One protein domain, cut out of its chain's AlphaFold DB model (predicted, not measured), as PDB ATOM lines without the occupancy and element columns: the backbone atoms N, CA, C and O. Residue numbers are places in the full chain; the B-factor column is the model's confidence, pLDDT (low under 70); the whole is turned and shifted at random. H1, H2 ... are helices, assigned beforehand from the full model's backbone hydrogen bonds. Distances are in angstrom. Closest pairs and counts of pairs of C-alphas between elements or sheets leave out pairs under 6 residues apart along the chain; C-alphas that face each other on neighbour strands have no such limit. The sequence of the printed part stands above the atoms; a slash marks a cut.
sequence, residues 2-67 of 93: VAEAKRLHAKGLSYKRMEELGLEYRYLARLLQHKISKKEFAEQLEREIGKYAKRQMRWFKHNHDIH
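AT A GLANCE: This is residues 2 to 67 of the 93 residues of the protein "tRNA delta(2)-isopentenylpyrophosphate transferase" of candidate division WWE3 bacterium GW2011_GWB1_47_11 (UniProt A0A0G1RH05). Three short helices, H1, H2 and H3, and the first part of one long helix, H4, make a small head, from which residues 53 to 67, of which 53 to 62 belong to H4, stick out like an arm. In the head H3 is in the middle, with H2 and the first part of H4 side by side with it and H1 packed crosswise on it. The printed part has 66 residues with four named helices, in the order H1, H2, H3, H4, and no named strand; the class is all helix. The whole is loose, with a radius of gyration of the C-alphas of 15.1 A, and elongated, spanning 46 by 25 by 17 A.

IN THESE COORDINATES: Find C-alpha 38 at (368.715, 239.110, 274.546); from there H4, residues 38 to 62, runs 36.6 A to C-alpha 62 at (367.050, 206.852, 291.754). Look before it for H3, residues 23 to 32, 14.5 A long, and for H2, residues 15 to 20, 8.8 A long. H1, residues 2 to 10, begins at C-alpha 2 at (358.905, 237.405, 276.014) and is 12.3 A long.

HOW THE PARTS SIT: Start at the hub, H3, which touches the three other helices. H4 touches it with residues 38 to 49 alone, at a shallow tilt of 11 degrees, opposite ways, a helical hairpin; the closest C-alphas, of Tyr 27 and Phe 41, are 6.4 A apart. H2 and H3 are also a helical hairpin, at a shallow tilt of 16 degrees, opposite ways; they touch, and their closest C-alphas, of Glu 19 and Arg 26, are 4.0 A apart. H1 touches H3 about perpendicular, at 73 degrees, the closest C-alphas being those of Val 2 and Leu 28, 6.7 A apart. H1 and H2 are close but not clearly touching, with the C-alphas of His 9 and Tyr 15 closest at 7.4 A. H4 is apart from H1 and H2. In H1, H2, H3 and H4 every backbone O i to N i+4 pair is within hydrogen-bond range.

THE WHOLE: Look at Ala 10 and His 64 for the two C-alphas farthest apart, 45.8 A. Residues 53 to 67, of which 53 to 62 belong to H4, stand free; the body without them spans 31 by 20 by 16 A. The three links between helices are tight, and the printed part has no cut. The mean pLDDT of the printed part is 96.9, and no printed residue is under 70.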
ATOM      1  N   VAL A   2     358.590 235.999 275.626       95.94
ATOM      2  CA  VAL A   2     358.905 237.405 276.014       95.94
ATOM      3  C   VAL A   2     357.688 238.338 275.940       95.94
ATOM      4  O   VAL A   2     357.458 239.120 276.858       95.94
ATOM      5  N   ALA A   3     356.884 238.241 274.876       97.25
ATOM      6  CA  ALA A   3     355.666 239.044 274.725       97.25
ATOM      7  C   ALA A   3     354.651 238.794 275.857       97.25
ATOM      8  O   ALA A   3     354.021 239.723 276.355       97.25
ATOM      9  N   GLU A   4     354.535 237.544 276.301       96.31
ATOM     10  CA  GLU A   4     353.693 237.172 277.432       96.31
ATOM     11  C   GLU A   4     354.226 237.743 278.745       96.31
ATOM     12  O   GLU A   4     353.459 238.360 279.474       96.31
ATOM     13  N   ALA A   5     355.529 237.627 279.013       96.44
ATOM     14  CA  ALA A   5     356.136 238.209 280.208       96.44
ATOM     15  C   ALA A   5     355.932 239.730 280.278       96.44
ATOM     16  O   ALA A   5     355.555 240.243 281.328       96.44
ATOM     17  N   LYS A   6     356.090 240.443 279.152       97.44
ATOM     18  CA  LYS A   6     355.781 241.882 279.059       97.44
ATOM     19  C   LYS A   6     354.317 242.167 279.390       97.44
ATOM     20  O   LYS A   6     354.033 243.043 280.198       97.44
ATOM     21  N   ARG A   7     353.395 241.408 278.790       98.25
ATOM     22  CA  ARG A   7     351.951 241.555 279.018       98.25
ATOM     23  C   ARG A   7     351.576 241.290 280.474       98.25
ATOM     24  O   ARG A   7     350.762 242.018 281.023       98.25
ATOM     25  N   LEU A   8     352.133 240.252 281.092       97.00
ATOM     26  CA  LEU A   8     351.863 239.909 282.488       97.00
ATOM     27  C   LEU A   8     352.430 240.962 283.441       97.00
ATOM     28  O   LEU A   8     351.739 241.366 284.371       97.00
ATOM     29  N   HIS A   9     353.642 241.452 283.177       97.56
ATOM     30  CA  HIS A   9     354.233 242.528 283.966       97.56
ATOM     31  C   HIS A   9     353.404 243.816 283.873       97.56
ATOM     32  O   HIS A   9     353.055 244.392 284.899       97.56
ATOM     33  N   ALA A  10     352.981 244.200 282.664       97.75
ATOM     34  CA  ALA A  10     352.085 245.338 282.450       97.75
ATOM     35  C   ALA A  10     350.725 245.182 283.159       97.75
ATOM     36  O   ALA A  10     350.087 246.175 283.489       97.75
ATOM     37  N   LYS A  11     350.291 243.943 283.425       97.81
ATOM     38  CA  LYS A  11     349.078 243.617 284.196       97.81
ATOM     39  C   LYS A  11     349.314 243.511 285.713       97.81
ATOM     40  O   LYS A  11     348.420 243.069 286.425       97.81
ATOM     41  N   GLY A  12     350.491 243.896 286.212       97.06
ATOM     42  CA  GLY A  12     350.791 243.977 287.647       97.06
ATOM     43  C   GLY A  12     351.624 242.825 288.216       97.06
ATOM     44  O   GLY A  12     351.879 242.796 289.419       97.06
ATOM     45  N   LEU A  13     352.094 241.882 287.392       97.44
ATOM     46  CA  LEU A  13     353.006 240.840 287.872       97.44
ATOM     47  C   LEU A  13     354.381 241.445 288.197       97.44
ATOM     48  O   LEU A  13     355.125 241.823 287.295       97.44
ATOM     49  N   SER A  14     354.747 241.517 289.476       98.12
ATOM     50  CA  SER A  14     356.034 242.089 289.892       98.12
ATOM     51  C   SER A  14     357.231 241.247 289.430       98.12
ATOM     52  O   SER A  14     357.154 240.019 289.346       98.12
ATOM     53  N   TYR A  15     358.381 241.890 289.197       98.06
ATOM     54  CA  TYR A  15     359.620 241.169 288.880       98.06
ATOM     55  C   TYR A  15     360.036 240.208 289.994       98.06
ATOM     56  O   TYR A  15     360.452 239.092 289.697       98.06
ATOM     57  N   LYS A  16     359.841 240.596 291.263       97.75
ATOM     58  CA  LYS A  16     360.056 239.706 292.411       97.75
ATOM     59  C   LYS A  16     359.267 238.408 292.240       97.75
ATOM     60  O   LYS A  16     359.842 237.327 292.318       97.75
ATOM     61  N   ARG A  17     357.973 238.512 291.912       97.88
ATOM     62  CA  ARG A  17     357.139 237.330 291.693       97.88
ATOM     63  C   ARG A  17     357.610 236.505 290.496       97.88
ATOM     64  O   ARG A  17     357.630 235.283 290.574       97.88
ATOM     65  N   MET A  18     358.025 237.143 289.403       97.88
ATOM     66  CA  MET A  18     358.591 236.431 288.251       97.88
ATOM     67  C   MET A  18     359.850 235.629 288.618       97.88
ATOM     68  O   MET A  18     360.017 234.507 288.149       97.88
ATOM     69  N   GLU A  19     360.724 236.163 289.475       96.38
ATOM     70  CA  GLU A  19     361.940 235.463 289.914       96.38
ATOM     71  C   GLU A  19     361.655 234.229 290.796       96.38
ATOM     72  O   GLU A  19     362.458 233.283 290.812       96.38
ATOM     73  N   GLU A  20     360.501 234.211 291.469       97.06
ATOM     74  CA  GLU A  20     359.997 233.096 292.283       97.06
ATOM     75  C   GLU A  20     359.313 231.996 291.453       97.06
ATOM     76  O   GLU A  20     359.362 230.831 291.841       97.06
ATOM     77  N   LEU A  21     358.699 232.330 290.309       95.06
ATOM     78  CA  LEU A  21     357.934 231.380 289.479       95.06
ATOM     79  C   LEU A  21     358.789 230.277 288.836       95.06
ATOM     80  O   LEU A  21     358.254 229.269 288.380       95.06
ATOM     81  N   GLY A  22     360.109 230.454 288.795       94.25
ATOM     82  CA  GLY A  22     361.040 229.428 288.347       94.25
ATOM     83  C   GLY A  22     362.036 229.928 287.313       94.25
ATOM     84  O   GLY A  22     362.249 231.129 287.146       94.25
ATOM     85  N   LEU A  23     362.686 228.976 286.642       95.88
ATOM     86  CA  LEU A  23     363.842 229.234 285.788       95.88
ATOM     87  C   LEU A  23     363.532 230.243 284.674       95.88
ATOM     88  O   LEU A  23     364.160 231.296 284.609       95.88
ATOM     89  N   GLU A  24     362.548 229.952 283.825       96.00
ATOM     90  CA  GLU A  24     362.256 230.768 282.640       96.00
ATOM     91  C   GLU A  24     361.813 232.188 283.006       96.00
ATOM     92  O   GLU A  24     362.363 233.166 282.492       96.00
ATOM     93  N   TYR A  25     360.880 232.324 283.953       97.12
ATOM     94  CA  TYR A  25     360.372 233.629 284.386       97.12
ATOM     95  C   TYR A  25     361.429 234.479 285.093       97.12
ATOM     96  O   TYR A  25     361.454 235.694 284.894       97.12
ATOM     97  N   ARG A  26     362.366 233.866 285.826       97.44
ATOM     98  CA  ARG A  26     363.518 234.572 286.402       97.44
ATOM     99  C   ARG A  26     364.415 235.177 285.326       97.44
ATOM    100  O   ARG A  26     364.828 236.329 285.446       97.44
ATOM    101  N   TYR A  27     364.708 234.431 284.263       98.06
ATOM    102  CA  TYR A  27     365.501 234.944 283.143       98.06
ATOM    103  C   TYR A  27     364.746 236.014 282.344       98.06
ATOM    104  O   TYR A  27     365.343 237.017 281.956       98.06
ATOM    105  N   LEU A  28     363.428 235.864 282.171       98.19
ATOM    106  CA  LEU A  28     362.586 236.898 281.564       98.19
ATOM    107  C   LEU A  28     362.586 238.181 282.396       98.19
ATOM    108  O   LEU A  28     362.744 239.258 281.834       98.19
ATOM    109  N   ALA A  29     362.473 238.085 283.724       98.12
ATOM    110  CA  ALA A  29     362.547 239.244 284.608       98.12
ATOM    111  C   ALA A  29     363.885 239.979 284.466       98.12
ATOM    112  O   ALA A  29     363.901 241.204 284.400       98.12
ATOM    113  N   ARG A  30     365.005 239.251 284.374       98.06
ATOM    114  CA  ARG A  30     366.336 239.843 284.146       98.06
ATOM    115  C   ARG A  30     366.437 240.539 282.789       98.06
ATOM    116  O   ARG A  30     366.973 241.640 282.726       98.06
ATOM    117  N   LEU A  31     365.897 239.925 281.734       98.25
ATOM    118  CA  LEU A  31     365.859 240.511 280.391       98.25
ATOM    119  C   LEU A  31     365.013 241.793 280.357       98.25
ATOM    120  O   LEU A  31     365.439 242.792 279.789       98.25
ATOM    121  N   LEU A  32     363.822 241.777 280.967       97.88
ATOM    122  CA  LEU A  32     362.920 242.934 281.006       97.88
ATOM    123  C   LEU A  32     363.452 244.075 281.885       97.88
ATOM    124  O   LEU A  32     363.192 245.235 281.590       97.88
ATOM    125  N   GLN A  33     364.239 243.756 282.914       97.69
ATOM    126  CA  GLN A  33     364.978 244.732 283.720       97.69
ATOM    127  C   GLN A  33     366.295 245.189 283.060       97.69
ATOM    128  O   GLN A  33     367.075 245.879 283.707       97.69
ATOM    129  N   HIS A  34     366.586 244.774 281.820       97.88
ATOM    130  CA  HIS A  34     367.834 245.078 281.104       97.88
ATOM    131  C   HIS A  34     369.124 244.640 281.827       97.88
ATOM    132  O   HIS A  34     370.207 245.121 281.511       97.88
ATOM    133  N   LYS A  35     369.037 243.685 282.765       98.12
ATOM    134  CA  LYS A  35     370.198 243.135 283.495       98.12
ATOM    135  C   LYS A  35     371.042 242.186 282.644       98.12
ATOM    136  O   LYS A  35     372.175 241.893 283.001       98.12
ATOM    137  N   ILE A  36     370.455 241.655 281.574       98.19
ATOM    138  CA  ILE A  36     371.105 240.801 280.579       98.19
ATOM    139  C   ILE A  36     370.588 241.180 279.192       98.19
ATOM    140  O   ILE A  36     369.423 241.558 279.030       98.19
ATOM    141  N   SER A  37     371.437 241.041 278.183       98.38
ATOM    142  CA  SER A  37     371.053 241.177 276.782       98.38
ATOM    143  C   SER A  37     370.168 240.013 276.322       98.38
ATOM    144  O   SER A  37     370.094 238.951 276.943       98.38
ATOM    145  N   LYS A  38     369.513 240.179 275.167       96.94
ATOM    146  CA  LYS A  38     368.715 239.110 274.546       96.94
ATOM    147  C   LYS A  38     369.562 237.879 274.190       96.94
ATOM    148  O   LYS A  38     369.060 236.761 274.279       96.94
ATOM    149  N   LYS A  39     370.824 238.088 273.798       97.94
ATOM    150  CA  LYS A  39     371.768 237.009 273.481       97.94
ATOM    151  C   LYS A  39     372.122 236.219 274.740       97.94
ATOM    152  O   LYS A  39     371.906 235.014 274.780       97.94
ATOM    153  N   GLU A  40     372.538 236.917 275.795       98.31
ATOM    154  CA  GLU A  40     372.845 236.297 277.088       98.31
ATOM    155  C   GLU A  40     371.630 235.590 277.688       98.31
ATOM    156  O   GLU A  40     371.764 234.507 278.247       98.31
ATOM    157  N   PHE A  41     370.432 236.165 277.551       97.81
ATOM    158  CA  PHE A  41     369.192 235.511 277.953       97.81
ATOM    159  C   PHE A  41     369.034 234.138 277.292       97.81
ATOM    160  O   PHE A  41     368.787 233.165 278.001       97.81
ATOM    161  N   ALA A  42     369.195 234.051 275.968       97.38
ATOM    162  CA  ALA A  42     369.034 232.796 275.240       97.38
ATOM    163  C   ALA A  42     370.095 231.765 275.658       97.38
ATOM    164  O   ALA A  42     369.747 230.664 276.079       97.38
ATOM    165  N   GLU A  43     371.370 232.156 275.634       98.25
ATOM    166  CA  GLU A  43     372.500 231.269 275.938       98.25
ATOM    167  C   GLU A  43     372.475 230.766 277.388       98.25
ATOM    168  O   GLU A  43     372.703 229.585 277.670       98.25
ATOM    169  N   GLN A  44     372.198 231.657 278.344       98.12
ATOM    170  CA  GLN A  44     372.147 231.273 279.751       98.12
ATOM    171  C   GLN A  44     370.927 230.402 280.046       98.12
ATOM    172  O   GLN A  44     371.063 229.417 280.773       98.12
ATOM    173  N   LEU A  45     369.756 230.739 279.493       97.81
ATOM    174  CA  LEU A  45     368.537 229.973 279.729       97.81
ATOM    175  C   LEU A  45     368.653 228.556 279.159       97.81
ATOM    176  O   LEU A  45     368.367 227.600 279.876       97.81
ATOM    177  N   GLU A  46     369.131 228.408 277.923       98.06
ATOM    178  CA  GLU A  46     369.352 227.103 277.289       98.06
ATOM    179  C   GLU A  46     370.275 226.218 278.135       98.06
ATOM    180  O   GLU A  46     369.948 225.072 278.462       98.06
ATOM    181  N   ARG A  47     371.409 226.773 278.571       98.25
ATOM    182  CA  ARG A  47     372.357 226.062 279.431       98.25
ATOM    183  C   ARG A  47     371.708 225.595 280.734       98.25
ATOM    184  O   ARG A  47     371.940 224.461 281.164       98.25
ATOM    185  N   GLU A  48     370.932 226.452 281.392       98.06
ATOM    186  CA  GLU A  48     370.279 226.096 282.653       98.06
ATOM    187  C   GLU A  48     369.140 225.083 282.469       98.06
ATOM    188  O   GLU A  48     368.993 224.199 283.319       98.06
ATOM    189  N   ILE A  49     368.406 225.129 281.351       97.94
ATOM    190  CA  ILE A  49     367.437 224.091 280.963       97.94
ATOM    191  C   ILE A  49     368.158 222.750 280.804       97.94
ATOM    192  O   ILE A  49     367.744 221.754 281.398       97.94
ATOM    193  N   GLY A  50     369.291 222.721 280.097       98.19
ATOM    194  CA  GLY A  50     370.092 221.507 279.934       98.19
ATOM    195  C   GLY A  50     370.590 220.938 281.269       98.19
ATOM    196  O   GLY A  50     370.531 219.728 281.507       98.19
ATOM    197  N   LYS A  51     371.044 221.796 282.191       98.06
ATOM    198  CA  LYS A  51     371.411 221.368 283.552       98.06
ATOM    199  C   LYS A  51     370.206 220.838 284.330       98.06
ATOM    200  O   LYS A  51     370.348 219.854 285.055       98.06
ATOM    201  N   TYR A  52     369.041 221.470 284.201       97.31
ATOM    202  CA  TYR A  52     367.817 221.027 284.862       97.31
ATOM    203  C   TYR A  52     367.358 219.662 284.346       97.31
ATOM    204  O   TYR A  52     367.160 218.763 285.161       97.31
ATOM    205  N   ALA A  53     367.343 219.451 283.028       97.06
ATOM    206  CA  ALA A  53     367.047 218.156 282.417       97.06
ATOM    207  C   ALA A  53     367.994 217.054 282.924       97.06
ATOM    208  O   ALA A  53     367.555 215.977 283.326       97.06
ATOM    209  N   LYS A  54     369.304 217.334 283.021       97.12
ATOM    210  CA  LYS A  54     370.271 216.390 283.615       97.12
ATOM    211  C   LYS A  54     369.953 216.063 285.078       97.12
ATOM    212  O   LYS A  54     370.108 214.913 285.485       97.12
ATOM    213  N   ARG A  55     369.522 217.046 285.879       97.06
ATOM    214  CA  ARG A  55     369.089 216.812 287.270       97.06
ATOM    215  C   ARG A  55     367.815 215.971 287.334       97.06
ATOM    216  O   ARG A  55     367.775 215.054 288.144       97.06
ATOM    217  N   GLN A  56     366.837 216.224 286.462       96.69
ATOM    218  CA  GLN A  56     365.630 215.397 286.353       96.69
ATOM    219  C   GLN A  56     365.997 213.940 286.054       96.69
ATOM    220  O   GLN A  56     365.569 213.048 286.775       96.69
ATOM    221  N   MET A  57     366.883 213.694 285.081       95.50
ATOM    222  CA  MET A  57     367.343 212.335 284.768       95.50
ATOM    223  C   MET A  57     368.045 211.651 285.946       95.50
ATOM    224  O   MET A  57     367.833 210.463 286.174       95.50
ATOM    225  N   ARG A  58     368.861 212.382 286.722       95.69
ATOM    226  CA  ARG A  58     369.477 211.840 287.947       95.69
ATOM    227  C   ARG A  58     368.432 211.473 288.996       95.69
ATOM    228  O   ARG A  58     368.548 210.410 289.592       95.69
ATOM    229  N   TRP A  59     367.436 212.334 289.202       96.25
ATOM    230  CA  TRP A  59     366.350 212.090 290.149       96.25
ATOM    231  C   TRP A  59     365.521 210.869 289.738       96.25
ATOM    232  O   TRP A  59     365.351 209.954 290.537       96.25
ATOM    233  N   PHE A  60     365.106 210.786 288.469       95.38
ATOM    234  CA  PHE A  60     364.356 209.634 287.962       95.38
ATOM    235  C   PHE A  60     365.156 208.331 288.040       95.38
ATOM    236  O   PHE A  60     364.592 207.292 288.350       95.38
ATOM    237  N   LYS A  61     366.478 208.368 287.819       93.69
ATOM    238  CA  LYS A  61     367.334 207.176 287.928       93.69
ATOM    239  C   LYS A  61     367.339 206.561 289.336       93.69
ATOM    240  O   LYS A  61     367.625 205.376 289.463       93.69
ATOM    241  N   HIS A  62     367.069 207.348 290.377       94.12
ATOM    242  CA  HIS A  62     367.050 206.852 291.754       94.12
ATOM    243  C   HIS A  62     365.793 206.033 292.081       94.12
ATOM    244  O   HIS A  62     365.815 205.236 293.011       94.12
ATOM    245  N   ASN A  63     364.709 206.209 291.323       95.00
ATOM    246  CA  ASN A  63     363.482 205.454 291.525       95.00
ATOM    247  C   ASN A  63     363.457 204.227 290.598       95.00
ATOM    248  O   ASN A  63     363.309 204.354 289.380       95.00
ATOM    249  N   HIS A  64     363.598 203.044 291.195       93.25
ATOM    250  CA  HIS A  64     363.612 201.765 290.482       93.25
ATOM    251  C   HIS A  64     362.224 201.296 290.020       93.25
ATOM    252  O   HIS A  64     362.155 200.468 289.114       93.25
ATOM    253  N   ASP A  65     361.142 201.867 290.556       93.62
ATOM    254  CA  ASP A  65     359.759 201.542 290.176       93.62
ATOM    255  C   ASP A  65     359.321 202.260 288.885       93.62
ATOM    256  O   ASP A  65     358.231 202.035 288.356       93.62
ATOM    257  N   ILE A  66     360.160 203.157 288.354       93.69
ATOM    258  CA  ILE A  66     359.865 203.869 287.110       93.69
ATOM    259  C   ILE A  66     360.031 202.928 285.914       93.69
ATOM    260  O   ILE A  66     361.140 202.557 285.523       93.69
ATOM    261  N   HIS A  67     358.913 202.648 285.247       91.62
ATOM    262  CA  HIS A  67     358.898 202.012 283.934       91.62
ATOM    263  C   HIS A  67     359.148 203.046 282.827       91.62
ATOM    264  O   HIS A  67     358.284 203.858 282.494       91.62
TER     265      HIS A  67